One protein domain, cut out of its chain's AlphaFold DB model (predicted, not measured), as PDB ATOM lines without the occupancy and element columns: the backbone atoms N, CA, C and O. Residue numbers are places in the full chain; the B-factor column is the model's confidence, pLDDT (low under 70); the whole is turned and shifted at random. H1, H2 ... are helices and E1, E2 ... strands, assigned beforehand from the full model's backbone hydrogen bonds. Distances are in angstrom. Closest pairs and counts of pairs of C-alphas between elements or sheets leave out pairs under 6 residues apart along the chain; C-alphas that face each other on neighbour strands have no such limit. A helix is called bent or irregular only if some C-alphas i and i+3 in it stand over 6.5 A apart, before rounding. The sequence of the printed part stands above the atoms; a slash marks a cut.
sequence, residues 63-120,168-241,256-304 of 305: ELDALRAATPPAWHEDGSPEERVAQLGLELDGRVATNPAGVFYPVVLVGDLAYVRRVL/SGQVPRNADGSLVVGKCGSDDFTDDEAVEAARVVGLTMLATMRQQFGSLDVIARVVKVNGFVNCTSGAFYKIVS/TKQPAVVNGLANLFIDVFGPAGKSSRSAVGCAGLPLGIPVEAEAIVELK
ATOM      1  N   GLU A  63     -17.414 -27.000  10.628       64.12
ATOM      2  CA  GLU A  63     -16.227 -27.293  11.437       64.12
ATOM      3  C   GLU A  63     -15.951 -28.802  11.556       64.12
ATOM      4  O   GLU A  63     -14.799 -29.224  11.486       64.12
ATOM      5  N   LEU A  64     -16.998 -29.627  11.703       66.50
ATOM      6  CA  LEU A  64     -16.884 -31.091  11.716       66.50
ATOM      7  C   LEU A  64     -16.486 -31.628  10.340       66.50
ATOM      8  O   LEU A  64     -15.690 -32.560  10.251       66.50
ATOM      9  N   ASP A  65     -17.016 -31.037   9.270       68.62
ATOM     10  CA  ASP A  65     -16.654 -31.430   7.908       68.62
ATOM     11  C   ASP A  65     -15.210 -31.033   7.569       68.62
ATOM     12  O   ASP A  65     -14.484 -31.832   6.977       68.62
ATOM     13  N   ALA A  66     -14.751 -29.863   8.025       68.31
ATOM     14  CA  ALA A  66     -13.351 -29.457   7.914       68.31
ATOM     15  C   ALA A  66     -12.409 -30.400   8.684       68.31
ATOM     16  O   ALA A  66     -11.364 -30.780   8.161       68.31
ATOM     17  N   LEU A  67     -12.794 -30.826   9.892       67.75
ATOM     18  CA  LEU A  67     -12.014 -31.775  10.689       67.75
ATOM     19  C   LEU A  67     -11.910 -33.150  10.011       67.75
ATOM     20  O   LEU A  67     -10.841 -33.747  10.003       67.75
ATOM     21  N   ARG A  68     -12.997 -33.636   9.400       69.38
ATOM     22  CA  ARG A  68     -13.006 -34.907   8.652       69.38
ATOM     23  C   ARG A  68     -12.177 -34.869   7.374       69.38
ATOM     24  O   ARG A  68     -11.678 -35.903   6.946       69.38
ATOM     25  N   ALA A  69     -12.107 -33.706   6.729       61.56
ATOM     26  CA  ALA A  69     -11.313 -33.507   5.522       61.56
ATOM     27  C   ALA A  69      -9.813 -33.341   5.827       61.56
ATOM     28  O   ALA A  69      -8.986 -33.509   4.929       61.56
ATOM     29  N   ALA A  70      -9.456 -33.012   7.073       62.47
ATOM     30  CA  ALA A  70      -8.072 -32.897   7.505       62.47
ATOM     31  C   ALA A  70      -7.404 -34.279   7.586       62.47
ATOM     32  O   ALA A  70      -8.000 -35.267   8.013       62.47
ATOM     33  N   THR A  71      -6.138 -34.352   7.170       58.78
ATOM     34  CA  THR A  71      -5.338 -35.571   7.354       58.78
ATOM     35  C   THR A  71      -5.060 -35.748   8.849       58.78
ATOM     36  O   THR A  71      -4.615 -34.782   9.475       58.78
ATOM     37  N   PRO A  72      -5.307 -36.935   9.435       61.28
ATOM     38  CA  PRO A  72      -5.093 -37.134  10.857       61.28
ATOM     39  C   PRO A  72      -3.615 -36.901  11.194       61.28
ATOM     40  O   PRO A  72      -2.744 -37.371  10.454       61.28
ATOM     41  N   PRO A  73      -3.286 -36.152  12.258       61.03
ATOM     42  CA  PRO A  73      -1.940 -35.632  12.379       61.03
ATOM     43  C   PRO A  73      -1.061 -36.612  13.185       61.03
ATOM     44  O   PRO A  73      -1.456 -37.131  14.224       61.03
ATOM     45  N   ALA A  74       0.146 -36.899  12.681       59.59
ATOM     46  CA  ALA A  74       1.028 -37.988  13.136       59.59
ATOM     47  C   ALA A  74       1.816 -37.687  14.435       59.59
ATOM     48  O   ALA A  74       2.994 -38.014  14.541       59.59
ATOM     49  N   TRP A  75       1.206 -37.009  15.412       67.81
ATOM     50  CA  TRP A  75       1.874 -36.579  16.657       67.81
ATOM     51  C   TRP A  75       1.651 -37.521  17.846       67.81
ATOM     52  O   TRP A  75       2.076 -37.199  18.954       67.81
ATOM     53  N   HIS A  76       0.996 -38.665  17.651       68.44
ATOM     54  CA  HIS A  76       0.901 -39.684  18.696       68.44
ATOM     55  C   HIS A  76       2.248 -40.394  18.852       68.44
ATOM     56  O   HIS A  76       2.512 -41.389  18.182       68.44
ATOM     57  N   GLU A  77       3.100 -39.876  19.740       63.41
ATOM     58  CA  GLU A  77       4.431 -40.439  20.033       63.41
ATOM     59  C   GLU A  77       4.357 -41.904  20.505       63.41
ATOM     60  O   GLU A  77       5.236 -42.702  20.189       63.41
ATOM     61  N   ASP A  78       3.266 -42.277  21.182       65.50
ATOM     62  CA  ASP A  78       3.043 -43.614  21.747       65.50
ATOM     63  C   ASP A  78       2.253 -44.567  20.812       65.50
ATOM     64  O   ASP A  78       1.812 -45.634  21.254       65.50
ATOM     65  N   GLY A  79       1.993 -44.182  19.555       71.94
ATOM     66  CA  GLY A  79       1.177 -44.936  18.586       71.94
ATOM     67  C   GLY A  79      -0.269 -44.436  18.452       71.94
ATOM     68  O   GLY A  79      -0.820 -43.817  19.370       71.94
ATOM     69  N   SER A  80      -0.886 -44.689  17.293       83.56
ATOM     70  CA  SER A  80      -2.214 -44.160  16.949       83.56
ATOM     71  C   SER A  80      -3.325 -44.780  17.818       83.56
ATOM     72  O   SER A  80      -3.345 -45.998  18.026       83.56
ATOM     73  N   PRO A  81      -4.297 -43.986  18.312       85.12
ATOM     74  CA  PRO A  81      -5.504 -44.511  18.945       85.12
ATOM     75  C   PRO A  81      -6.262 -45.549  18.101       85.12
ATOM     76  O   PRO A  81      -6.776 -46.515  18.664       85.12
ATOM     77  N   GLU A  82      -6.309 -45.405  16.774       85.06
ATOM     78  CA  GLU A  82      -6.966 -46.380  15.887       85.06
ATOM     79  C   GLU A  82      -6.198 -47.712  15.834       85.06
ATOM     80  O   GLU A  82      -6.804 -48.785  15.854       85.06
ATOM     81  N   GLU A  83      -4.862 -47.671  15.854       85.25
ATOM     82  CA  GLU A  83      -4.036 -48.881  15.959       85.25
ATOM     83  C   GLU A  83      -4.275 -49.603  17.287       85.25
ATOM     84  O   GLU A  83      -4.403 -50.828  17.304       85.25
ATOM     85  N   ARG A  84      -4.401 -48.868  18.403       86.81
ATOM     86  CA  ARG A  84      -4.715 -49.471  19.710       86.81
ATOM     87  C   ARG A  84      -6.109 -50.085  19.738       86.81
ATOM     88  O   ARG A  84      -6.276 -51.181  20.264       86.81
ATOM     89  N   VAL A  85      -7.101 -49.430  19.132       86.69
ATOM     90  CA  VAL A  85      -8.450 -49.999  18.956       86.69
ATOM     91  C   VAL A  85      -8.382 -51.327  18.196       86.69
ATOM     92  O   VAL A  85      -9.018 -52.296  18.616       86.69
ATOM     93  N   ALA A  86      -7.574 -51.400  17.133       86.00
ATOM     94  CA  ALA A  86      -7.369 -52.627  16.368       86.00
ATOM     95  C   ALA A  86      -6.625 -53.714  17.170       86.00
ATOM     96  O   ALA A  86      -7.047 -54.868  17.164       86.00
ATOM     97  N   GLN A  87      -5.563 -53.360  17.902       86.50
ATOM     98  CA  GLN A  87      -4.792 -54.290  18.744       86.50
ATOM     99  C   GLN A  87      -5.628 -54.885  19.880       86.50
ATOM    100  O   GLN A  87      -5.511 -56.068  20.188       86.50
ATOM    101  N   LEU A  88      -6.489 -54.069  20.485       86.94
ATOM    102  CA  LEU A  88      -7.410 -54.489  21.538       86.94
ATOM    103  C   LEU A  88      -8.618 -55.270  20.992       86.94
ATOM    104  O   LEU A  88      -9.436 -55.739  21.782       86.94
ATOM    105  N   GLY A  89      -8.756 -55.399  19.665       85.69
ATOM    106  CA  GLY A  89      -9.866 -56.105  19.024       85.69
ATOM    107  C   GLY A  89     -11.229 -55.472  19.317       85.69
ATOM    108  O   GLY A  89     -12.226 -56.181  19.440       85.69
ATOM    109  N   LEU A  90     -11.285 -54.148  19.495       85.50
ATOM    110  CA  LEU A  90     -12.514 -53.463  19.892       85.50
ATOM    111  C   LEU A  90     -13.446 -53.265  18.690       85.50
ATOM    112  O   LEU A  90     -13.174 -52.480  17.783       85.50
ATOM    113  N   GLU A  91     -14.604 -53.920  18.721       80.56
ATOM    114  CA  GLU A  91     -15.641 -53.739  17.704       80.56
ATOM    115  C   GLU A  91     -16.423 -52.439  17.936       80.56
ATOM    116  O   GLU A  91     -17.274 -52.359  18.825       80.56
ATOM    117  N   LEU A  92     -16.143 -51.409  17.133       78.44
ATOM    118  CA  LEU A  92     -16.835 -50.112  17.200       78.44
ATOM    119  C   LEU A  92     -17.999 -49.988  16.197       78.44
ATOM    120  O   LEU A  92     -18.874 -49.134  16.364       78.44
ATOM    121  N   ASP A  93     -18.036 -50.830  15.166       71.44
ATOM    122  CA  ASP A  93     -19.072 -50.783  14.133       71.44
ATOM    123  C   ASP A  93     -20.430 -51.276  14.661       71.44
ATOM    124  O   ASP A  93     -20.510 -52.113  15.554       71.44
ATOM    125  N   GLY A  94     -21.529 -50.690  14.174       64.94
ATOM    126  CA  GLY A  94     -22.895 -51.030  14.615       64.94
ATOM    127  C   GLY A  94     -23.330 -50.439  15.967       64.94
ATOM    128  O   GLY A  94     -24.524 -50.384  16.256       64.94
ATOM    129  N   ARG A  95     -22.399 -49.901  16.769       68.94
ATOM    130  CA  ARG A  95     -22.704 -49.295  18.082       68.94
ATOM    131  C   ARG A  95     -23.259 -47.875  18.008       68.94
ATOM    132  O   ARG A  95     -23.771 -47.368  19.006       68.94
ATOM    133  N   VAL A  96     -23.177 -47.220  16.850       64.25
ATOM    134  CA  VAL A  96     -23.628 -45.834  16.685       64.25
ATOM    135  C   VAL A  96     -25.123 -45.781  16.385       64.25
ATOM    136  O   VAL A  96     -25.608 -46.419  15.451       64.25
ATOM    137  N   ALA A  97     -25.868 -44.988  17.154       56.09
ATOM    138  CA  ALA A  97     -27.276 -44.744  16.864       56.09
ATOM    139  C   ALA A  97     -27.430 -43.905  15.582       56.09
ATOM    140  O   ALA A  97     -26.691 -42.954  15.337       56.09
ATOM    141  N   THR A  98     -28.406 -44.266  14.751       50.94
ATOM    142  CA  THR A  98     -28.589 -43.693  13.410       50.94
ATOM    143  C   THR A  98     -29.289 -42.335  13.393       50.94
ATOM    144  O   THR A  98     -29.214 -41.654  12.380       50.94
ATOM    145  N   ASN A  99     -29.927 -41.917  14.491       50.78
ATOM    146  CA  ASN A  99     -30.593 -40.617  14.641       50.78
ATOM    147  C   ASN A  99     -30.590 -40.200  16.112       50.78
ATOM    148  O   ASN A  99     -30.770 -41.093  16.932       50.78
ATOM    149  N   PRO A 100     -30.436 -38.909  16.467       49.16
ATOM    150  CA  PRO A 100     -30.593 -38.427  17.841       49.16
ATOM    151  C   PRO A 100     -32.074 -38.198  18.193       49.16
ATOM    152  O   PRO A 100     -32.771 -37.476  17.490       49.16
ATOM    153  N   ALA A 101     -32.578 -38.759  19.301       48.12
ATOM    154  CA  ALA A 101     -33.960 -38.544  19.759       48.12
ATOM    155  C   ALA A 101     -34.042 -37.339  20.689       48.12
ATOM    156  O   ALA A 101     -34.394 -37.434  21.866       48.12
ATOM    157  N   GLY A 102     -33.693 -36.191  20.129       50.62
ATOM    158  CA  GLY A 102     -33.852 -34.900  20.766       50.62
ATOM    159  C   GLY A 102     -33.366 -33.780  19.861       50.62
ATOM    160  O   GLY A 102     -32.778 -34.013  18.804       50.62
ATOM    161  N   VAL A 103     -33.626 -32.550  20.294       57.31
ATOM    162  CA  VAL A 103     -33.158 -31.336  19.622       57.31
ATOM    163  C   VAL A 103     -31.801 -30.947  20.198       57.31
ATOM    164  O   VAL A 103     -31.709 -30.066  21.044       57.31
ATOM    165  N   PHE A 104     -30.747 -31.673  19.820       59.00
ATOM    166  CA  PHE A 104     -29.376 -31.381  20.247       59.00
ATOM    167  C   PHE A 104     -28.344 -31.940  19.255       59.00
ATOM    168  O   PHE A 104     -28.622 -32.893  18.523       59.00
ATOM    169  N   TYR A 105     -27.131 -31.380  19.279       58.66
ATOM    170  CA  TYR A 105     -25.982 -31.910  18.544       58.66
ATOM    171  C   TYR A 105     -25.274 -33.003  19.358       58.66
ATOM    172  O   TYR A 105     -25.056 -32.814  20.557       58.66
ATOM    173  N   PRO A 106     -24.899 -34.137  18.740       63.44
ATOM    174  CA  PRO A 106     -24.164 -35.194  19.435       63.44
ATOM    175  C   PRO A 106     -22.749 -34.763  19.815       63.44
ATOM    176  O   PRO A 106     -22.205 -35.213  20.819       63.44
ATOM    177  N   VAL A 107     -22.158 -33.875  19.017       70.31
ATOM    178  CA  VAL A 107     -20.870 -33.260  19.306       70.31
ATOM    179  C   VAL A 107     -20.975 -31.764  19.073       70.31
ATOM    180  O   VAL A 107     -21.491 -31.334  18.043       70.31
ATOM    181  N   VAL A 108     -20.490 -30.982  20.034       76.25
ATOM    182  CA  VAL A 108     -20.365 -29.524  19.922       76.25
ATOM    183  C   VAL A 108     -18.892 -29.163  20.016       76.25
ATOM    184  O   VAL A 108     -18.211 -29.598  20.948       76.25
ATOM    185  N   LEU A 109     -18.407 -28.376  19.059       74.25
ATOM    186  CA  LEU A 109     -17.036 -27.879  19.034       74.25
ATOM    187  C   LEU A 109     -16.989 -26.468  19.623       74.25
ATOM    188  O   LEU A 109     -17.804 -25.614  19.284       74.25
ATOM    189  N   VAL A 110     -16.040 -26.229  20.524       76.31
ATOM    190  CA  VAL A 110     -15.754 -24.916  21.108       76.31
ATOM    191  C   VAL A 110     -14.243 -24.717  21.070       76.31
ATOM    192  O   VAL A 110     -13.517 -25.220  21.927       76.31
ATOM    193  N   GLY A 111     -13.761 -24.007  20.046       80.50
ATOM    194  CA  GLY A 111     -12.329 -23.876  19.780       80.50
ATOM    195  C   GLY A 111     -11.705 -25.240  19.480       80.50
ATOM    196  O   GLY A 111     -12.056 -25.879  18.484       80.50
ATOM    197  N   ASP A 112     -10.813 -25.680  20.363       81.06
ATOM    198  CA  ASP A 112     -10.133 -26.977  20.283       81.06
ATOM    199  C   ASP A 112     -10.723 -28.013  21.247       81.06
ATOM    200  O   ASP A 112     -10.200 -29.109  21.382       81.06
ATOM    201  N   LEU A 113     -11.842 -27.711  21.909       82.31
ATOM    202  CA  LEU A 113     -12.560 -28.670  22.745       82.31
ATOM    203  C   LEU A 113     -13.785 -29.211  22.016       82.31
ATOM    204  O   LEU A 113     -14.600 -28.451  21.492       82.31
ATOM    205  N   ALA A 114     -13.958 -30.526  22.047       80.50
ATOM    206  CA  ALA A 114     -15.161 -31.201  21.599       80.50
ATOM    207  C   ALA A 114     -15.919 -31.793  22.789       80.50
ATOM    208  O   ALA A 114     -15.410 -32.620  23.549       80.50
ATOM    209  N   TYR A 115     -17.174 -31.381  22.924       80.38
ATOM    210  CA  TYR A 115     -18.113 -31.921  23.894       80.38
ATOM    211  C   TYR A 115     -18.862 -33.077  23.252       80.38
ATOM    212  O   TYR A 115     -19.638 -32.865  22.323       80.38
ATOM    213  N   VAL A 116     -18.637 -34.293  23.745       74.38
ATOM    214  CA  VAL A 116     -19.243 -35.516  23.212       74.38
ATOM    215  C   VAL A 116     -20.406 -35.939  24.100       74.38
ATOM    216  O   VAL A 116     -20.231 -36.320  25.262       74.38
ATOM    217  N   ARG A 117     -21.608 -35.874  23.522       65.88
ATOM    218  CA  ARG A 117     -22.900 -36.135  24.164       65.88
ATOM    219  C   ARG A 117     -23.719 -37.145  23.325       65.88
ATOM    220  O   ARG A 117     -23.285 -37.571  22.258       65.88
ATOM    221  N   ARG A 118     -24.843 -37.654  23.848       59.06
ATOM    222  CA  ARG A 118     -25.619 -38.802  23.303       59.06
ATOM    223  C   ARG A 118     -26.070 -38.673  21.847       59.06
ATOM    224  O   ARG A 118     -26.178 -37.579  21.332       59.06
ATOM    225  N   VAL A 119     -26.508 -39.806  21.278       37.94
ATOM    226  CA  VAL A 119     -27.544 -39.963  20.232       37.94
ATOM    227  C   VAL A 119     -28.586 -41.003  20.719       37.94
ATOM    228  O   VAL A 119     -28.224 -42.130  21.044       37.94
ATOM    229  N   LEU A 120     -29.872 -40.651  20.865       34.03
ATOM    230  CA  LEU A 120     -30.951 -41.618  21.178       34.03
ATOM    231  C   LEU A 120     -31.573 -42.146  19.889       34.03
ATOM    232  O   LEU A 120     -32.073 -41.332  19.141       34.03
ATOM    233  N   SER A 168     -29.171 -36.719  28.392       48.81
ATOM    234  CA  SER A 168     -28.751 -37.137  27.059       48.81
ATOM    235  C   SER A 168     -27.257 -37.472  27.029       48.81
ATOM    236  O   SER A 168     -26.512 -36.873  26.271       48.81
ATOM    237  N   GLY A 169     -26.795 -38.424  27.829       50.25
ATOM    238  CA  GLY A 169     -25.463 -39.040  27.757       50.25
ATOM    239  C   GLY A 169     -25.462 -40.395  27.032       50.25
ATOM    240  O   GLY A 169     -26.507 -40.959  26.701       50.25
ATOM    241  N   GLN A 170     -24.279 -40.888  26.694       59.06
ATOM    242  CA  GLN A 170     -24.087 -42.115  25.922       59.06
ATOM    243  C   GLN A 170     -24.504 -43.340  26.741       59.06
ATOM    244  O   GLN A 170     -24.328 -43.361  27.955       59.06
ATOM    245  N   VAL A 171     -25.107 -44.327  26.076       67.06
ATOM    246  CA  VAL A 171     -25.797 -45.460  26.718       67.06
ATOM    247  C   VAL A 171     -25.091 -46.779  26.416       67.06
ATOM    248  O   VAL A 171     -24.468 -46.884  25.359       67.06
ATOM    249  N   PRO A 172     -25.206 -47.797  27.286       67.38
ATOM    250  CA  PRO A 172     -24.562 -49.083  27.074       67.38
ATOM    251  C   PRO A 172     -25.283 -49.839  25.957       67.38
ATOM    252  O   PRO A 172     -26.311 -50.483  26.183       67.38
ATOM    253  N   ARG A 173     -24.766 -49.710  24.733       75.88
ATOM    254  CA  ARG A 173     -25.258 -50.407  23.547       75.88
ATOM    255  C   ARG A 173     -24.270 -51.490  23.125       75.88
ATOM    256  O   ARG A 173     -23.124 -51.204  22.761       75.88
ATOM    257  N   ASN A 174     -24.741 -52.727  23.152       73.81
ATOM    258  CA  ASN A 174     -24.000 -53.886  22.675       73.81
ATOM    259  C   ASN A 174     -23.848 -53.848  21.143       73.81
ATOM    260  O   ASN A 174     -24.512 -53.065  20.459       73.81
ATOM    261  N   ALA A 175     -22.959 -54.681  20.596       67.38
ATOM    262  CA  ALA A 175     -22.695 -54.739  19.153       67.38
ATOM    263  C   ALA A 175     -23.929 -55.170  18.332       67.38
ATOM    264  O   ALA A 175     -24.115 -54.725  17.203       67.38
ATOM    265  N   ASP A 176     -24.821 -55.965  18.929       64.88
ATOM    266  CA  ASP A 176     -26.117 -56.370  18.365       64.88
ATOM    267  C   ASP A 176     -27.175 -55.244  18.377       64.88
ATOM    268  O   ASP A 176     -28.282 -55.404  17.862       64.88
ATOM    269  N   GLY A 177     -26.853 -54.090  18.971       63.22
ATOM    270  CA  GLY A 177     -27.756 -52.957  19.128       63.22
ATOM    271  C   GLY A 177     -28.715 -53.061  20.318       63.22
ATOM    272  O   GLY A 177     -29.503 -52.124  20.515       63.22
ATOM    273  N   SER A 178     -28.644 -54.134  21.115       72.19
ATOM    274  CA  SER A 178     -29.384 -54.272  22.371       72.19
ATOM    275  C   SER A 178     -28.863 -53.293  23.429       72.19
ATOM    276  O   SER A 178     -27.721 -52.823  23.379       72.19
ATOM    277  N   LEU A 179     -29.737 -52.928  24.369       74.94
ATOM    278  CA  LEU A 179     -29.395 -52.047  25.483       74.94
ATOM    279  C   LEU A 179     -29.193 -52.876  26.744       74.94
ATOM    280  O   LEU A 179     -30.040 -53.708  27.070       74.94
ATOM    281  N   VAL A 180     -28.122 -52.586  27.480       78.56
ATOM    282  CA  VAL A 180     -27.970 -53.101  28.843       78.56
ATOM    283  C   VAL A 180     -28.924 -52.321  29.740       78.56
ATOM    284  O   VAL A 180     -28.893 -51.087  29.772       78.56
ATOM    285  N   VAL A 181     -29.787 -53.036  30.451       83.50
ATOM    286  CA  VAL A 181     -30.728 -52.478  31.425       83.50
ATOM    287  C   VAL A 181     -30.427 -53.068  32.790       83.50
ATOM    288  O   VAL A 181     -30.028 -54.224  32.890       83.50
ATOM    289  N   GLY A 182     -30.573 -52.263  33.833       84.56
ATOM    290  CA  GLY A 182     -30.200 -52.678  35.177       84.56
ATOM    291  C   GLY A 182     -30.140 -51.513  36.149       84.56
ATOM    292  O   GLY A 182     -30.152 -50.337  35.762       84.56
ATOM    293  N   LYS A 183     -30.081 -51.849  37.435       86.94
ATOM    294  CA  LYS A 183     -29.931 -50.884  38.520       86.94
ATOM    295  C   LYS A 183     -28.865 -51.378  39.485       86.94
ATOM    296  O   LYS A 183     -29.004 -52.428  40.087       86.94
ATOM    297  N   CYS A 184     -27.804 -50.606  39.661       84.88
ATOM    298  CA  CYS A 184     -26.705 -51.003  40.531       84.88
ATOM    299  C   CYS A 184     -27.176 -51.072  41.991       84.88
ATOM    300  O   CYS A 184     -27.859 -50.159  42.468       84.88
ATOM    301  N   GLY A 185     -26.810 -52.144  42.691       82.69
ATOM    302  CA  GLY A 185     -27.257 -52.392  44.061       82.69
ATOM    303  C   GLY A 185     -28.668 -52.980  44.175       82.69
ATOM    304  O   GLY A 185     -29.228 -52.941  45.266       82.69
ATOM    305  N   SER A 186     -29.255 -53.475  43.078       83.88
ATOM    306  CA  SER A 186     -30.366 -54.435  43.131       83.88
ATOM    307  C   SER A 186     -29.843 -55.868  43.069       83.88
ATOM    308  O   SER A 186     -28.796 -56.096  42.469       83.88
ATOM    309  N   ASP A 187     -30.611 -56.829  43.581       80.44
ATOM    310  CA  ASP A 187     -30.238 -58.253  43.574       80.44
ATOM    311  C   ASP A 187     -30.024 -58.821  42.158       80.44
ATOM    312  O   ASP A 187     -29.226 -59.734  41.967       80.44
ATOM    313  N   ASP A 188     -30.685 -58.235  41.155       80.69
ATOM    314  CA  ASP A 188     -30.650 -58.686  39.759       80.69
ATOM    315  C   ASP A 188     -29.500 -58.083  38.923       80.69
ATOM    316  O   ASP A 188     -29.456 -58.301  37.712       80.69
ATOM    317  N   PHE A 189     -28.613 -57.261  39.507       84.25
ATOM    318  CA  PHE A 189     -27.560 -56.577  38.743       84.25
ATOM    319  C   PHE A 189     -26.276 -56.384  39.553       84.25
ATOM    320  O   PHE A 189     -26.233 -55.631  40.532       84.25
ATOM    321  N   THR A 190     -25.214 -57.054  39.116       89.56
ATOM    322  CA  THR A 190     -23.937 -57.118  39.833       89.56
ATOM    323  C   THR A 190     -23.041 -55.902  39.572       89.56
ATOM    324  O   THR A 190     -23.213 -55.146  38.613       89.56
ATOM    325  N   ASP A 191     -22.043 -55.706  40.439       88.56
ATOM    326  CA  ASP A 191     -21.055 -54.630  40.282       88.56
ATOM    327  C   ASP A 191     -20.184 -54.810  39.034       88.56
ATOM    328  O   ASP A 191     -19.875 -53.832  38.354       88.56
ATOM    329  N   ASP A 192     -19.815 -56.050  38.715       89.62
ATOM    330  CA  ASP A 192     -18.988 -56.355  37.546       89.62
ATOM    331  C   ASP A 192     -19.761 -56.071  36.252       89.62
ATOM    332  O   ASP A 192     -19.242 -55.421  35.345       89.62
ATOM    333  N   GLU A 193     -21.048 -56.429  36.191       89.31
ATOM    334  CA  GLU A 193     -21.926 -56.062  35.072       89.31
ATOM    335  C   GLU A 193     -22.086 -54.544  34.932       89.31
ATOM    336  O   GLU A 193     -22.175 -54.028  33.816       89.31
ATOM    337  N   ALA A 194     -22.091 -53.800  36.042       89.44
ATOM    338  CA  ALA A 194     -22.125 -52.343  36.010       89.44
ATOM    339  C   ALA A 194     -20.836 -51.751  35.418       89.44
ATOM    340  O   ALA A 194     -20.900 -50.837  34.589       89.44
ATOM    341  N   VAL A 195     -19.672 -52.274  35.820       91.94
ATOM    342  CA  VAL A 195     -18.362 -51.885  35.272       91.94
ATOM    343  C   VAL A 195     -18.304 -52.179  33.774       91.94
ATOM    344  O   VAL A 195     -17.925 -51.302  32.990       91.94
ATOM    345  N   GLU A 196     -18.752 -53.360  33.354       90.62
ATOM    346  CA  GLU A 196     -18.813 -53.719  31.939       90.62
ATOM    347  C   GLU A 196     -19.809 -52.847  31.172       90.62
ATOM    348  O   GLU A 196     -19.494 -52.359  30.086       90.62
ATOM    349  N   ALA A 197     -20.969 -52.523  31.746       88.38
ATOM    350  CA  ALA A 197     -21.899 -51.580  31.133       88.38
ATOM    351  C   ALA A 197     -21.256 -50.196  30.931       88.38
ATOM    352  O   ALA A 197     -21.431 -49.581  29.876       88.38
ATOM    353  N   ALA A 198     -20.460 -49.710  31.888       89.56
ATOM    354  CA  ALA A 198     -19.699 -48.473  31.721       89.56
ATOM    355  C   ALA A 198     -18.642 -48.586  30.607       89.56
ATOM    356  O   ALA A 198     -18.477 -47.652  29.817       89.56
ATOM    357  N   ARG A 199     -17.963 -49.734  30.487       91.19
ATOM    358  CA  ARG A 199     -17.034 -50.009  29.379       91.19
ATOM    359  C   ARG A 199     -17.761 -49.996  28.030       91.19
ATOM    360  O   ARG A 199     -17.290 -49.353  27.092       91.19
ATOM    361  N   VAL A 200     -18.945 -50.605  27.939       87.50
ATOM    362  CA  VAL A 200     -19.798 -50.583  26.739       87.50
ATOM    363  C   VAL A 200     -20.206 -49.153  26.365       87.50
ATOM    364  O   VAL A 200     -20.134 -48.798  25.188       87.50
ATOM    365  N   VAL A 201     -20.562 -48.304  27.338       88.00
ATOM    366  CA  VAL A 201     -20.814 -46.868  27.095       88.00
ATOM    367  C   VAL A 201     -19.591 -46.198  26.464       88.00
ATOM    368  O   VAL A 201     -19.726 -45.458  25.488       88.00
ATOM    369  N   GLY A 202     -18.394 -46.483  26.983       88.56
ATOM    370  CA  GLY A 202     -17.143 -45.974  26.430       88.56
ATOM    371  C   GLY A 202     -16.897 -46.424  24.983       88.56
ATOM    372  O   GLY A 202     -16.510 -45.608  24.149       88.56
ATOM    373  N   LEU A 203     -17.208 -47.676  24.634       88.19
ATOM    374  CA  LEU A 203     -17.120 -48.159  23.246       88.19
ATOM    375  C   LEU A 203     -18.090 -47.416  22.322       88.19
ATOM    376  O   LEU A 203     -17.721 -47.005  21.223       88.19
ATOM    377  N   THR A 204     -19.324 -47.180  22.773       84.81
ATOM    378  CA  THR A 204     -20.303 -46.377  22.027       84.81
ATOM    379  C   THR A 204     -19.835 -44.925  21.847       84.81
ATOM    380  O   THR A 204     -20.062 -44.325  20.790       84.81
ATOM    381  N   MET A 205     -19.142 -44.359  22.840       85.00
ATOM    382  CA  MET A 205     -18.526 -43.031  22.750       85.00
ATOM    383  C   MET A 205     -17.430 -42.979  21.693       85.00
ATOM    384  O   MET A 205     -17.484 -42.103  20.832       85.00
ATOM    385  N   LEU A 206     -16.495 -43.931  21.706       88.19
ATOM    386  CA  LEU A 206     -15.428 -44.025  20.707       88.19
ATOM    387  C   LEU A 206     -15.999 -44.182  19.295       88.19
ATOM    388  O   LEU A 206     -15.598 -43.467  18.381       88.19
ATOM    389  N   ALA A 207     -17.006 -45.040  19.123       84.50
ATOM    390  CA  ALA A 207     -17.680 -45.214  17.841       84.50
ATOM    391  C   ALA A 207     -18.341 -43.910  17.348       84.50
ATOM    392  O   ALA A 207     -18.261 -43.570  16.166       84.50
ATOM    393  N   THR A 208     -18.959 -43.148  18.259       80.69
ATOM    394  CA  THR A 208     -19.548 -41.836  17.945       80.69
ATOM    395  C   THR A 208     -18.463 -40.828  17.571       80.69
ATOM    396  O   THR A 208     -18.598 -40.147  16.559       80.69
ATOM    397  N   MET A 209     -17.373 -40.748  18.337       83.88
ATOM    398  CA  MET A 209     -16.238 -39.867  18.043       83.88
ATOM    399  C   MET A 209     -15.644 -40.182  16.670       83.88
ATOM    400  O   MET A 209     -15.527 -39.278  15.852       83.88
ATOM    401  N   ARG A 210     -15.390 -41.457  16.357       83.75
ATOM    402  CA  ARG A 210     -14.901 -41.890  15.040       83.75
ATOM    403  C   ARG A 210     -15.868 -41.512  13.918       83.75
ATOM    404  O   ARG A 210     -15.460 -40.985  12.889       83.75
ATOM    405  N   GLN A 211     -17.174 -41.691  14.124       80.31
ATOM    406  CA  GLN A 211     -18.184 -41.279  13.144       80.31
ATOM    407  C   GLN A 211     -18.206 -39.755  12.921       80.31
ATOM    408  O   GLN A 211     -18.455 -39.288  11.803       80.31
ATOM    409  N   GLN A 212     -18.009 -38.973  13.984       78.25
ATOM    410  CA  GLN A 212     -18.113 -37.519  13.941       78.25
ATOM    411  C   GLN A 212     -16.828 -36.856  13.451       78.25
ATOM    412  O   GLN A 212     -16.909 -35.989  12.591       78.25
ATOM    413  N   PHE A 213     -15.669 -37.310  13.907       79.50
ATOM    414  CA  PHE A 213     -14.367 -36.741  13.576       79.50
ATOM    415  C   PHE A 213     -13.703 -37.384  12.354       79.50
ATOM    416  O   PHE A 213     -12.811 -36.791  11.765       79.50
ATOM    417  N   GLY A 214     -14.146 -38.575  11.944       80.06
ATOM    418  CA  GLY A 214     -13.531 -39.355  10.866       80.06
ATOM    419  C   GLY A 214     -12.464 -40.321  11.385       80.06
ATOM    420  O   GLY A 214     -12.559 -41.514  11.113       80.06
ATOM    421  N   SER A 215     -11.513 -39.825  12.179       83.38
ATOM    422  CA  SER A 215     -10.505 -40.627  12.892       83.38
ATOM    423  C   SER A 215     -10.452 -40.229  14.370       83.38
ATOM    424  O   SER A 215     -10.714 -39.075  14.709       83.38
ATOM    425  N   LEU A 216     -10.106 -41.164  15.256       85.62
ATOM    426  CA  LEU A 216      -9.790 -40.880  16.659       85.62
ATOM    427  C   LEU A 216      -8.420 -40.206  16.850       85.62
ATOM    428  O   LEU A 216      -8.176 -39.634  17.912       85.62
ATOM    429  N   ASP A 217      -7.552 -40.203  15.834       86.38
ATOM    430  CA  ASP A 217      -6.206 -39.610  15.906       86.38
ATOM    431  C   ASP A 217      -6.223 -38.093  16.120       86.38
ATOM    432  O   ASP A 217      -5.250 -37.521  16.600       86.38
ATOM    433  N   VAL A 218      -7.325 -37.419  15.797       85.00
ATOM    434  CA  VAL A 218      -7.446 -35.970  16.012       85.00
ATOM    435  C   VAL A 218      -7.571 -35.597  17.496       85.00
ATOM    436  O   VAL A 218      -7.469 -34.420  17.840       85.00
ATOM    437  N   ILE A 219      -7.820 -36.569  18.383       87.00
ATOM    438  CA  ILE A 219      -8.051 -36.341  19.815       87.00
ATOM    439  C   ILE A 219      -6.719 -36.244  20.557       87.00
ATOM    440  O   ILE A 219      -6.073 -37.258  20.814       87.00
ATOM    441  N   ALA A 220      -6.357 -35.027  20.970       85.19
ATOM    442  CA  ALA A 220      -5.177 -34.698  21.772       85.19
ATOM    443  C   ALA A 220      -5.204 -35.333  23.160       85.19
ATOM    444  O   ALA A 220      -4.194 -35.861  23.625       85.19
ATOM    445  N   ARG A 221      -6.351 -35.243  23.840       86.44
ATOM    446  CA  ARG A 221      -6.554 -35.812  25.175       86.44
ATOM    447  C   ARG A 221      -8.013 -35.871  25.576       86.44
ATOM    448  O   ARG A 221      -8.842 -35.093  25.110       86.44
ATOM    449  N   VAL A 222      -8.297 -36.720  26.555       90.12
ATOM    450  CA  VAL A 222      -9.568 -36.705  27.275       90.12
ATOM    451  C   VAL A 222      -9.445 -35.765  28.475       90.12
ATOM    452  O   VAL A 222      -8.718 -36.033  29.427       90.12
ATOM    453  N   VAL A 223     -10.170 -34.648  28.449       89.25
ATOM    454  CA  VAL A 223     -10.104 -33.612  29.494       89.25
ATOM    455  C   VAL A 223     -10.949 -34.008  30.703       89.25
ATOM    456  O   VAL A 223     -10.505 -33.932  31.857       89.25
ATOM    457  N   LYS A 224     -12.191 -34.433  30.449       88.62
ATOM    458  CA  LYS A 224     -13.151 -34.755  31.506       88.62
ATOM    459  C   LYS A 224     -14.116 -35.849  31.093       88.62
ATOM    460  O   LYS A 224     -14.598 -35.847  29.966       88.62
ATOM    461  N   VAL A 225     -14.448 -36.717  32.043       88.69
ATOM    462  CA  VAL A 225     -15.519 -37.712  31.940       88.69
ATOM    463  C   VAL A 225     -16.517 -37.509  33.074       88.69
ATOM    464  O   VAL A 225     -16.137 -37.471  34.244       88.69
ATOM    465  N   ASN A 226     -17.805 -37.435  32.756       88.62
ATOM    466  CA  ASN A 226     -18.859 -37.508  33.764       88.62
ATOM    467  C   ASN A 226     -19.660 -38.793  33.552       88.62
ATOM    468  O   ASN A 226     -20.219 -39.008  32.480       88.62
ATOM    469  N   GLY A 227     -19.702 -39.641  34.579       88.12
ATOM    470  CA  GLY A 227     -20.481 -40.872  34.613       88.12
ATOM    471  C   GLY A 227     -21.656 -40.761  35.579       88.12
ATOM    472  O   GLY A 227     -21.496 -40.387  36.743       88.12
ATOM    473  N   PHE A 228     -22.835 -41.121  35.096       89.19
ATOM    474  CA  PHE A 228     -24.075 -41.223  35.845       89.19
ATOM    475  C   PHE A 228     -24.416 -42.700  36.014       89.19
ATOM    476  O   PHE A 228     -24.520 -43.430  35.031       89.19
ATOM    477  N   VAL A 229     -24.597 -43.146  37.252       87.44
ATOM    478  CA  VAL A 229     -24.842 -44.553  37.586       87.44
ATOM    479  C   VAL A 229     -26.241 -44.677  38.171       87.44
ATOM    480  O   VAL A 229     -26.528 -44.088  39.210       87.44
ATOM    481  N   ASN A 230     -27.126 -45.417  37.508       89.00
ATOM    482  CA  ASN A 230     -28.442 -45.761  38.036       89.00
ATOM    483  C   ASN A 230     -28.263 -46.752  39.184       89.00
ATOM    484  O   ASN A 230     -27.876 -47.896  38.949       89.00
ATOM    485  N   CYS A 231     -28.531 -46.319  40.412       86.62
ATOM    486  CA  CYS A 231     -28.288 -47.134  41.592       86.62
ATOM    487  C   CYS A 231     -29.400 -47.008  42.630       86.62
ATOM    488  O   CYS A 231     -30.209 -46.072  42.619       86.62
ATOM    489  N   THR A 232     -29.474 -47.987  43.524       85.25
ATOM    490  CA  THR A 232     -30.356 -47.929  44.687       85.25
ATOM    491  C   THR A 232     -29.953 -46.768  45.596       85.25
ATOM    492  O   THR A 232     -28.775 -46.472  45.809       85.25
ATOM    493  N   SER A 233     -30.963 -46.046  46.077       74.31
ATOM    494  CA  SER A 233     -30.802 -44.988  47.069       74.31
ATOM    495  C   SER A 233     -31.081 -45.582  48.443       74.31
ATOM    496  O   SER A 233     -32.209 -46.004  48.694       74.31
ATOM    497  N   GLY A 234     -30.076 -45.603  49.311       63.69
ATOM    498  CA  GLY A 234     -30.236 -45.923  50.729       63.69
ATOM    499  C   GLY A 234     -30.269 -44.659  51.584       63.69
ATOM    500  O   GLY A 234     -29.817 -43.594  51.149       63.69
ATOM    501  N   ALA A 235     -30.808 -44.762  52.798       54.22
ATOM    502  CA  ALA A 235     -30.722 -43.684  53.775       54.22
ATOM    503  C   ALA A 235     -29.291 -43.629  54.328       54.22
ATOM    504  O   ALA A 235     -28.804 -44.585  54.916       54.22
ATOM    505  N   PHE A 236     -28.609 -42.504  54.130       49.19
ATOM    506  CA  PHE A 236     -27.241 -42.294  54.601       49.19
ATOM    507  C   PHE A 236     -27.261 -41.832  56.070       49.19
ATOM    508  O   PHE A 236     -26.932 -40.685  56.357       49.19
ATOM    509  N   TYR A 237     -27.712 -42.675  57.005       44.94
ATOM    510  CA  TYR A 237     -27.631 -42.364  58.438       44.94
ATOM    511  C   TYR A 237     -27.173 -43.565  59.259       44.94
ATOM    512  O   TYR A 237     -27.958 -44.217  59.938       44.94
ATOM    513  N   LYS A 238     -25.855 -43.754  59.294       41.31
ATOM    514  CA  LYS A 238     -25.187 -44.491  60.364       41.31
ATOM    515  C   LYS A 238     -24.923 -43.530  61.528       41.31
ATOM    516  O   LYS A 238     -23.882 -42.874  61.563       41.31
ATOM    517  N   ILE A 239     -25.857 -43.415  62.477       47.34
ATOM    518  CA  ILE A 239     -25.523 -42.872  63.804       47.34
ATOM    519  C   ILE A 239     -24.824 -43.997  64.565       47.34
ATOM    520  O   ILE A 239     -25.460 -44.878  65.128       47.34
ATOM    521  N   VAL A 240     -23.494 -43.980  64.560       52.09
ATOM    522  CA  VAL A 240     -22.695 -44.772  65.501       52.09
ATOM    523  C   VAL A 240     -22.603 -44.023  66.822       52.09
ATOM    524  O   VAL A 240     -21.680 -43.241  67.025       52.09
ATOM    525  N   SER A 241     -23.567 -44.264  67.709       45.75
ATOM    526  CA  SER A 241     -23.308 -44.354  69.151       45.75
ATOM    527  C   SER A 241     -24.538 -44.873  69.901       45.75
ATOM    528  O   SER A 241     -25.644 -44.369  69.713       45.75
ATOM    529  N   THR A 256     -22.649 -47.266  46.935       84.69
ATOM    530  CA  THR A 256     -21.510 -46.325  47.075       84.69
ATOM    531  C   THR A 256     -20.355 -46.610  46.111       84.69
ATOM    532  O   THR A 256     -19.315 -45.951  46.149       84.69
ATOM    533  N   LYS A 257     -20.523 -47.581  45.206       87.25
ATOM    534  CA  LYS A 257     -19.474 -48.050  44.289       87.25
ATOM    535  C   LYS A 257     -19.499 -47.357  42.920       87.25
ATOM    536  O   LYS A 257     -18.850 -47.819  41.986       87.25
ATOM    537  N   GLN A 258     -20.172 -46.211  42.780       88.62
ATOM    538  CA  GLN A 258     -20.204 -45.450  41.519       88.62
ATOM    539  C   GLN A 258     -18.800 -45.143  40.958       88.62
ATOM    540  O   GLN A 258     -18.616 -45.279  39.747       88.62
ATOM    541  N   PRO A 259     -17.783 -44.779  41.774       89.12
ATOM    542  CA  PRO A 259     -16.430 -44.560  41.261       89.12
ATOM    543  C   PRO A 259     -15.803 -45.815  40.640       89.12
ATOM    544  O   PRO A 259     -15.045 -45.693  39.678       89.12
ATOM    545  N   ALA A 260     -16.121 -47.000  41.174       89.25
ATOM    546  CA  ALA A 260     -15.651 -48.275  40.643       89.25
ATOM    547  C   ALA A 260     -16.322 -48.588  39.303       89.25
ATOM    548  O   ALA A 260     -15.626 -48.882  38.339       89.25
ATOM    549  N   VAL A 261     -17.641 -48.396  39.201       89.56
ATOM    550  CA  VAL A 261     -18.396 -48.546  37.945       89.56
ATOM    551  C   VAL A 261     -17.803 -47.679  36.832       89.56
ATOM    552  O   VAL A 261     -17.480 -48.166  35.752       89.56
ATOM    553  N   VAL A 262     -17.558 -46.394  37.107       90.69
ATOM    554  CA  VAL A 262     -16.994 -45.460  36.114       90.69
ATOM    555  C   VAL A 262     -15.537 -45.799  35.739       90.69
ATOM    556  O   VAL A 262     -15.058 -45.330  34.705       90.69
ATOM    557  N   ASN A 263     -14.826 -46.644  36.506       90.50
ATOM    558  CA  ASN A 263     -13.506 -47.139  36.088       90.50
ATOM    559  C   ASN A 263     -13.585 -47.938  34.782       90.50
ATOM    560  O   ASN A 263     -12.644 -47.858  34.006       90.50
ATOM    561  N   GLY A 264     -14.681 -48.654  34.502       89.75
ATOM    562  CA  GLY A 264     -14.810 -49.432  33.262       89.75
ATOM    563  C   GLY A 264     -14.665 -48.565  32.007       89.75
ATOM    564  O   GLY A 264     -13.944 -48.916  31.073       89.75
ATOM    565  N   LEU A 265     -15.270 -47.374  32.029       91.38
ATOM    566  CA  LEU A 265     -15.133 -46.376  30.967       91.38
ATOM    567  C   LEU A 265     -13.755 -45.702  30.992       91.38
ATOM    568  O   LEU A 265     -13.110 -45.568  29.955       91.38
ATOM    569  N   ALA A 266     -13.299 -45.267  32.169       89.69
ATOM    570  CA  ALA A 266     -12.042 -44.532  32.289       89.69
ATOM    571  C   ALA A 266     -10.829 -45.382  31.876       89.69
ATOM    572  O   ALA A 266      -9.955 -44.889  31.168       89.69
ATOM    573  N   ASN A 267     -10.804 -46.657  32.269       93.44
ATOM    574  CA  ASN A 267      -9.759 -47.600  31.887       93.44
ATOM    575  C   ASN A 267      -9.751 -47.813  30.374       93.44
ATOM    576  O   ASN A 267      -8.690 -47.725  29.779       93.44
ATOM    577  N   LEU A 268     -10.918 -47.948  29.732       93.19
ATOM    578  CA  LEU A 268     -10.995 -48.051  28.273       93.19
ATOM    579  C   LEU A 268     -10.372 -46.836  27.564       93.19
ATOM    580  O   LEU A 268      -9.670 -46.992  26.569       93.19
ATOM    581  N   PHE A 269     -10.612 -45.620  28.057       91.94
ATOM    582  CA  PHE A 269      -9.983 -44.430  27.476       91.94
ATOM    583  C   PHE A 269      -8.471 -44.405  27.692       91.94
ATOM    584  O   PHE A 269      -7.750 -43.959  26.804       91.94
ATOM    585  N   ILE A 270      -7.980 -44.905  28.825       93.00
ATOM    586  CA  ILE A 270      -6.542 -45.068  29.061       93.00
ATOM    587  C   ILE A 270      -5.960 -46.140  28.130       93.00
ATOM    588  O   ILE A 270      -4.896 -45.919  27.563       93.00
ATOM    589  N   ASP A 271      -6.661 -47.252  27.910       91.06
ATOM    590  CA  ASP A 271      -6.223 -48.321  27.007       91.06
ATOM    591  C   ASP A 271      -6.087 -47.805  25.559       91.06
ATOM    592  O   ASP A 271      -5.133 -48.136  24.856       91.06
ATOM    593  N   VAL A 272      -7.019 -46.951  25.115       90.00
ATOM    594  CA  VAL A 272      -7.067 -46.432  23.734       90.00
ATOM    595  C   VAL A 272      -6.161 -45.217  23.515       90.00
ATOM    596  O   VAL A 272      -5.461 -45.141  22.505       90.00
ATOM    597  N   PHE A 273      -6.146 -44.259  24.442       88.25
ATOM    598  CA  PHE A 273      -5.403 -42.998  24.294       88.25
ATOM    599  C   PHE A 273      -4.103 -42.956  25.114       88.25
ATOM    600  O   PHE A 273      -3.417 -41.934  25.130       88.25
ATOM    601  N   GLY A 274      -3.754 -44.028  25.826       88.88
ATOM    602  CA  GLY A 274      -2.558 -44.080  26.665       88.88
ATOM    603  C   GLY A 274      -2.583 -43.021  27.782       88.88
ATOM    604  O   GLY A 274      -3.629 -42.784  28.403       88.88
ATOM    605  N   PRO A 275      -1.457 -42.331  28.053       87.19
ATOM    606  CA  PRO A 275      -1.399 -41.248  29.038       87.19
ATOM    607  C   PRO A 275      -2.412 -40.123  28.777       87.19
ATOM    608  O   PRO A 275      -2.931 -39.542  29.732       87.19
ATOM    609  N   ALA A 276      -2.735 -39.852  27.508       86.50
ATOM    610  CA  ALA A 276      -3.699 -38.828  27.105       86.50
ATOM    611  C   ALA A 276      -5.163 -39.204  27.417       86.50
ATOM    612  O   ALA A 276      -6.038 -38.336  27.410       86.50
ATOM    613  N   GLY A 277      -5.434 -40.473  27.740       86.75
ATOM    614  CA  GLY A 277      -6.742 -40.953  28.188       86.75
ATOM    615  C   GLY A 277      -7.050 -40.666  29.659       86.75
ATOM    616  O   GLY A 277      -8.208 -40.749  30.078       86.75
ATOM    617  N   LYS A 278      -6.037 -40.306  30.463       89.19
ATOM    618  CA  LYS A 278      -6.224 -39.956  31.876       89.19
ATOM    619  C   LYS A 278      -6.924 -38.606  31.989       89.19
ATOM    620  O   LYS A 278      -6.335 -37.560  31.736       89.19
ATOM    621  N   SER A 279      -8.175 -38.647  32.429       89.12
ATOM    622  CA  SER A 279      -9.051 -37.484  32.528       89.12
ATOM    623  C   SER A 279      -9.399 -37.134  33.971       89.12
ATOM    624  O   SER A 279      -9.330 -37.962  34.884       89.12
ATOM    625  N   SER A 280      -9.836 -35.890  34.178       88.44
ATOM    626  CA  SER A 280     -10.621 -35.559  35.368       88.44
ATOM    627  C   SER A 280     -11.972 -36.280  35.299       88.44
ATOM    628  O   SER A 280     -12.533 -36.446  34.215       88.44
ATOM    629  N   ARG A 281     -12.532 -36.715  36.436       88.06
ATOM    630  CA  ARG A 281     -13.793 -37.469  36.409       88.06
ATOM    631  C   ARG A 281     -14.772 -37.132  37.520       88.06
ATOM    632  O   ARG A 281     -14.373 -36.764  38.620       88.06
ATOM    633  N   SER A 282     -16.052 -37.321  37.221       85.88
ATOM    634  CA  SER A 282     -17.153 -37.303  38.186       85.88
ATOM    635  C   SER A 282     -17.946 -38.607  38.063       85.88
ATOM    636  O   SER A 282     -18.252 -39.027  36.952       85.88
ATOM    637  N   ALA A 283     -18.282 -39.237  39.190       84.44
ATOM    638  CA  ALA A 283     -19.131 -40.426  39.246       84.44
ATOM    639  C   ALA A 283     -20.315 -40.140  40.172       84.44
ATOM    640  O   ALA A 283     -20.119 -39.912  41.365       84.44
ATOM    641  N   VAL A 284     -21.528 -40.090  39.620       85.62
ATOM    642  CA  VAL A 284     -22.717 -39.608  40.334       85.62
ATOM    643  C   VAL A 284     -23.808 -40.670  40.332       85.62
ATOM    644  O   VAL A 284     -24.194 -41.177  39.280       85.62
ATOM    645  N   GLY A 285     -24.339 -40.975  41.517       84.81
ATOM    646  CA  GLY A 285     -25.505 -41.840  41.673       84.81
ATOM    647  C   GLY A 285     -26.785 -41.153  41.199       84.81
ATOM    648  O   GLY A 285     -27.047 -39.994  41.514       84.81
ATOM    649  N   CYS A 286     -27.597 -41.873  40.438       86.75
ATOM    650  CA  CYS A 286     -28.885 -41.435  39.923       86.75
ATOM    651  C   CYS A 286     -29.971 -42.411  40.378       86.75
ATOM    652  O   CYS A 286     -29.806 -43.620  40.265       86.75
ATOM    653  N   ALA A 287     -31.126 -41.892  40.809       84.69
ATOM    654  CA  ALA A 287     -32.270 -42.735  41.185       84.69
ATOM    655  C   ALA A 287     -32.854 -43.538  40.002       84.69
ATOM    656  O   ALA A 287     -33.516 -44.562  40.198       84.69
ATOM    657  N   GLY A 288     -32.625 -43.040  38.784       82.00
ATOM    658  CA  GLY A 288     -33.017 -43.653  37.524       82.00
ATOM    659  C   GLY A 288     -32.347 -42.958  36.340       82.00
ATOM    660  O   GLY A 288     -32.013 -41.765  36.407       82.00
ATOM    661  N   LEU A 289     -32.176 -43.715  35.258       81.81
ATOM    662  CA  LEU A 289     -31.709 -43.240  33.958       81.81
ATOM    663  C   LEU A 289     -32.732 -43.588  32.862       81.81
ATOM    664  O   LEU A 289     -33.554 -44.494  33.042       81.81
ATOM    665  N   PRO A 290     -32.737 -42.859  31.730       73.81
ATOM    666  CA  PRO A 290     -33.661 -43.125  30.631       73.81
ATOM    667  C   PRO A 290     -33.570 -44.574  30.143       73.81
ATOM    668  O   PRO A 290     -32.480 -45.121  30.031       73.81
ATOM    669  N   LEU A 291     -34.711 -45.172  29.787       76.44
ATOM    670  CA  LEU A 291     -34.805 -46.558  29.296       76.44
ATOM    671  C   LEU A 291     -34.352 -47.637  30.303       76.44
ATOM    672  O   LEU A 291     -34.199 -48.786  29.913       76.44
ATOM    673  N   GLY A 292     -34.156 -47.291  31.581       76.44
ATOM    674  CA  GLY A 292     -33.760 -48.261  32.608       76.44
ATOM    675  C   GLY A 292     -32.304 -48.725  32.506       76.44
ATOM    676  O   GLY A 292     -31.964 -49.772  33.048       76.44
ATOM    677  N   ILE A 293     -31.448 -47.969  31.814       84.56
ATOM    678  CA  ILE A 293     -30.022 -48.293  31.678       84.56
ATOM    679  C   ILE A 293     -29.272 -48.156  33.019       84.56
ATOM    680  O   ILE A 293     -29.641 -47.308  33.840       84.56
ATOM    681  N   PRO A 294     -28.203 -48.940  33.241       86.56
ATOM    682  CA  PRO A 294     -27.420 -48.896  34.474       86.56
ATOM    683  C   PRO A 294     -26.427 -47.727  34.512       86.56
ATOM    684  O   PRO A 294     -26.158 -47.188  35.583       86.56
ATOM    685  N   VAL A 295     -25.894 -47.308  33.359       88.81
ATOM    686  CA  VAL A 295     -24.853 -46.275  33.263       88.81
ATOM    687  C   VAL A 295     -25.129 -45.351  32.080       88.81
ATOM    688  O   VAL A 295     -25.612 -45.783  31.039       88.81
ATOM    689  N   GLU A 296     -24.813 -44.074  32.241       86.81
ATOM    690  CA  GLU A 296     -24.815 -43.059  31.190       86.81
ATOM    691  C   GLU A 296     -23.564 -42.187  31.343       86.81
ATOM    692  O   GLU A 296     -23.199 -41.857  32.470       86.81
ATOM    693  N   ALA A 297     -22.892 -41.799  30.256       87.25
ATOM    694  CA  ALA A 297     -21.693 -40.963  30.366       87.25
ATOM    695  C   ALA A 297     -21.564 -39.883  29.287       87.25
ATOM    696  O   ALA A 297     -22.133 -39.971  28.200       87.25
ATOM    697  N   GLU A 298     -20.784 -38.857  29.601       85.94
ATOM    698  CA  GLU A 298     -20.389 -37.777  28.697       85.94
ATOM    699  C   GLU A 298     -18.890 -37.490  28.844       85.94
ATOM    700  O   GLU A 298     -18.302 -37.741  29.903       85.94
ATOM    701  N   ALA A 299     -18.271 -36.966  27.784       86.69
ATOM    702  CA  ALA A 299     -16.861 -36.595  27.810       86.69
ATOM    703  C   ALA A 299     -16.587 -35.274  27.096       86.69
ATOM    704  O   ALA A 299     -17.274 -34.892  26.150       86.69
ATOM    705  N   ILE A 300     -15.528 -34.615  27.548       88.06
ATOM    706  CA  ILE A 300     -14.910 -33.472  26.888       88.06
ATOM    707  C   ILE A 300     -13.533 -33.930  26.432       88.06
ATOM    708  O   ILE A 300     -12.736 -34.401  27.251       88.06
ATOM    709  N   VAL A 301     -13.261 -33.791  25.141       87.12
ATOM    710  CA  VAL A 301     -11.972 -34.128  24.538       87.12
ATOM    711  C   VAL A 301     -11.350 -32.889  23.914       87.12
ATOM    712  O   VAL A 301     -12.055 -32.027  23.397       87.12
ATOM    713  N   GLU A 302     -10.034 -32.781  23.995       85.56
ATOM    714  CA  GLU A 302      -9.261 -31.777  23.273       85.56
ATOM    715  C   GLU A 302      -8.902 -32.341  21.901       85.56
ATOM    716  O   GLU A 302      -8.513 -33.504  21.783       85.56
ATOM    717  N   LEU A 303      -9.053 -31.523  20.872       83.06
ATOM    718  CA  LEU A 303      -8.723 -31.819  19.492       83.06
ATOM    719  C   LEU A 303      -7.450 -31.074  19.112       83.06
ATOM    720  O   LEU A 303      -7.241 -29.937  19.524       83.06
ATOM    721  N   LYS A 304      -6.629 -31.690  18.268       78.12
ATOM    722  CA  LYS A 304      -5.461 -31.047  17.670       78.12
ATOM    723  C   LYS A 304      -5.623 -31.064  16.157       78.12
ATOM    724  O   LYS A 304      -5.636 -32.136  15.553       78.12
TER     725      LYS A 304
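This is residues 63 to 120, 168 to 241 and 256 to 304 of the 305 residues of the protein "Predicted protein" of Micromonas pusilla (strain CCMP1545) (UniProt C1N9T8). A twisted sheet of five strands has two helices, H3 and H4, packed over one face and crossing each other at a steep tilt, while the short helices H1 and H2 sit near one end of the body. At the other end a tail, residues 235 to 241, sticks out along the longest axis. The printed part has 181 residues, with four named helices and five named strands in the order H1 H2 E1 E2 H3 E3 H4 E4 E5. The mixed sheet runs E1 E2 E5 E3 E4, antiparallel but for the parallel pair E3 and E4, and the class is mixed, helices and strands. The whole is compact by its radius of gyration of the C-alphas, 16.8 A, yet elongated, with spans of 62 by 34 by 31 A.

Begin in the sheet with E3, residues 219 to 230, 28.9 A long, which bends by 56 degrees at residue 223. Beside it are E5, residues 295 to 303, 25.7 A, ending at C-alpha 303 at (-8.723, -31.819, 19.492), and E4, residues 280 to 286, 19.7 A. E1 is residues 107 to 110 and E2 residues 113 to 116. Find C-alpha 191 at (-21.055, -54.630, 40.282); from there H3 runs 32.8 A to residue 213. H4, residues 258 to 277, spans 19.5 A and is irregular, with C-alphas 272 and 275 9.3 A apart and a kink of 89 degrees near residue 271. H1 is residues 63 to 69, from C-alpha 63 at (-16.227, -27.293, 11.437), and H2 is residues 81 to 87.

In the sheet, look for N 226 and O 298 at 2.9 A between E5 and E3, N 227 and O 282 at 2.8 A between E3 and E4, N 114 and O 301 at 2.8 A between E2 and E5, and N 110 and O 113 at 2.8 A in the hairpin E1 and E2. H3 and H4 lie on the same face, in two layers, helices on one face of a sheet. H3, at a height over the sheet of 8.7 A, runs slantwise to the strands, at 37 degrees to E5 on the local plane. H4, at 8.9 A, runs along them, at 11 degrees to E3 on the local plane. H4 touches H3 with residues 260 to 269 alone, closest at the C-alphas of Val 195 and Val 261, 4.3 A, at a steep tilt of 39 degrees, the same way. H2, not on the sheet, touches residues 271 to 273 of H4, closest at the C-alphas of Pro 81 and Val 272, 5.4 A. H1 only grazes the sheet and touches residues 212 to 213 of H3, closest at the C-alphas of Arg 68 and Phe 213, 5.4 A. Every O i to N i+4 pair is within hydrogen-bond range in H1, H2 and H3, and 11 of 16 in H4.

The two C-alphas farthest apart are those of Ala 69 and Ser 241, 65.7 A. Residues 121 to 167 and 242 to 255 are not printed; the gaps between C-alphas are 7.7 A and 22.2 A. The links H1 to H2 and H2 to E1 are long. Mean pLDDT of the printed part is 77.7, with 49 residues under 70, among them 63 to 78, 94 to 106 and 234 to 241.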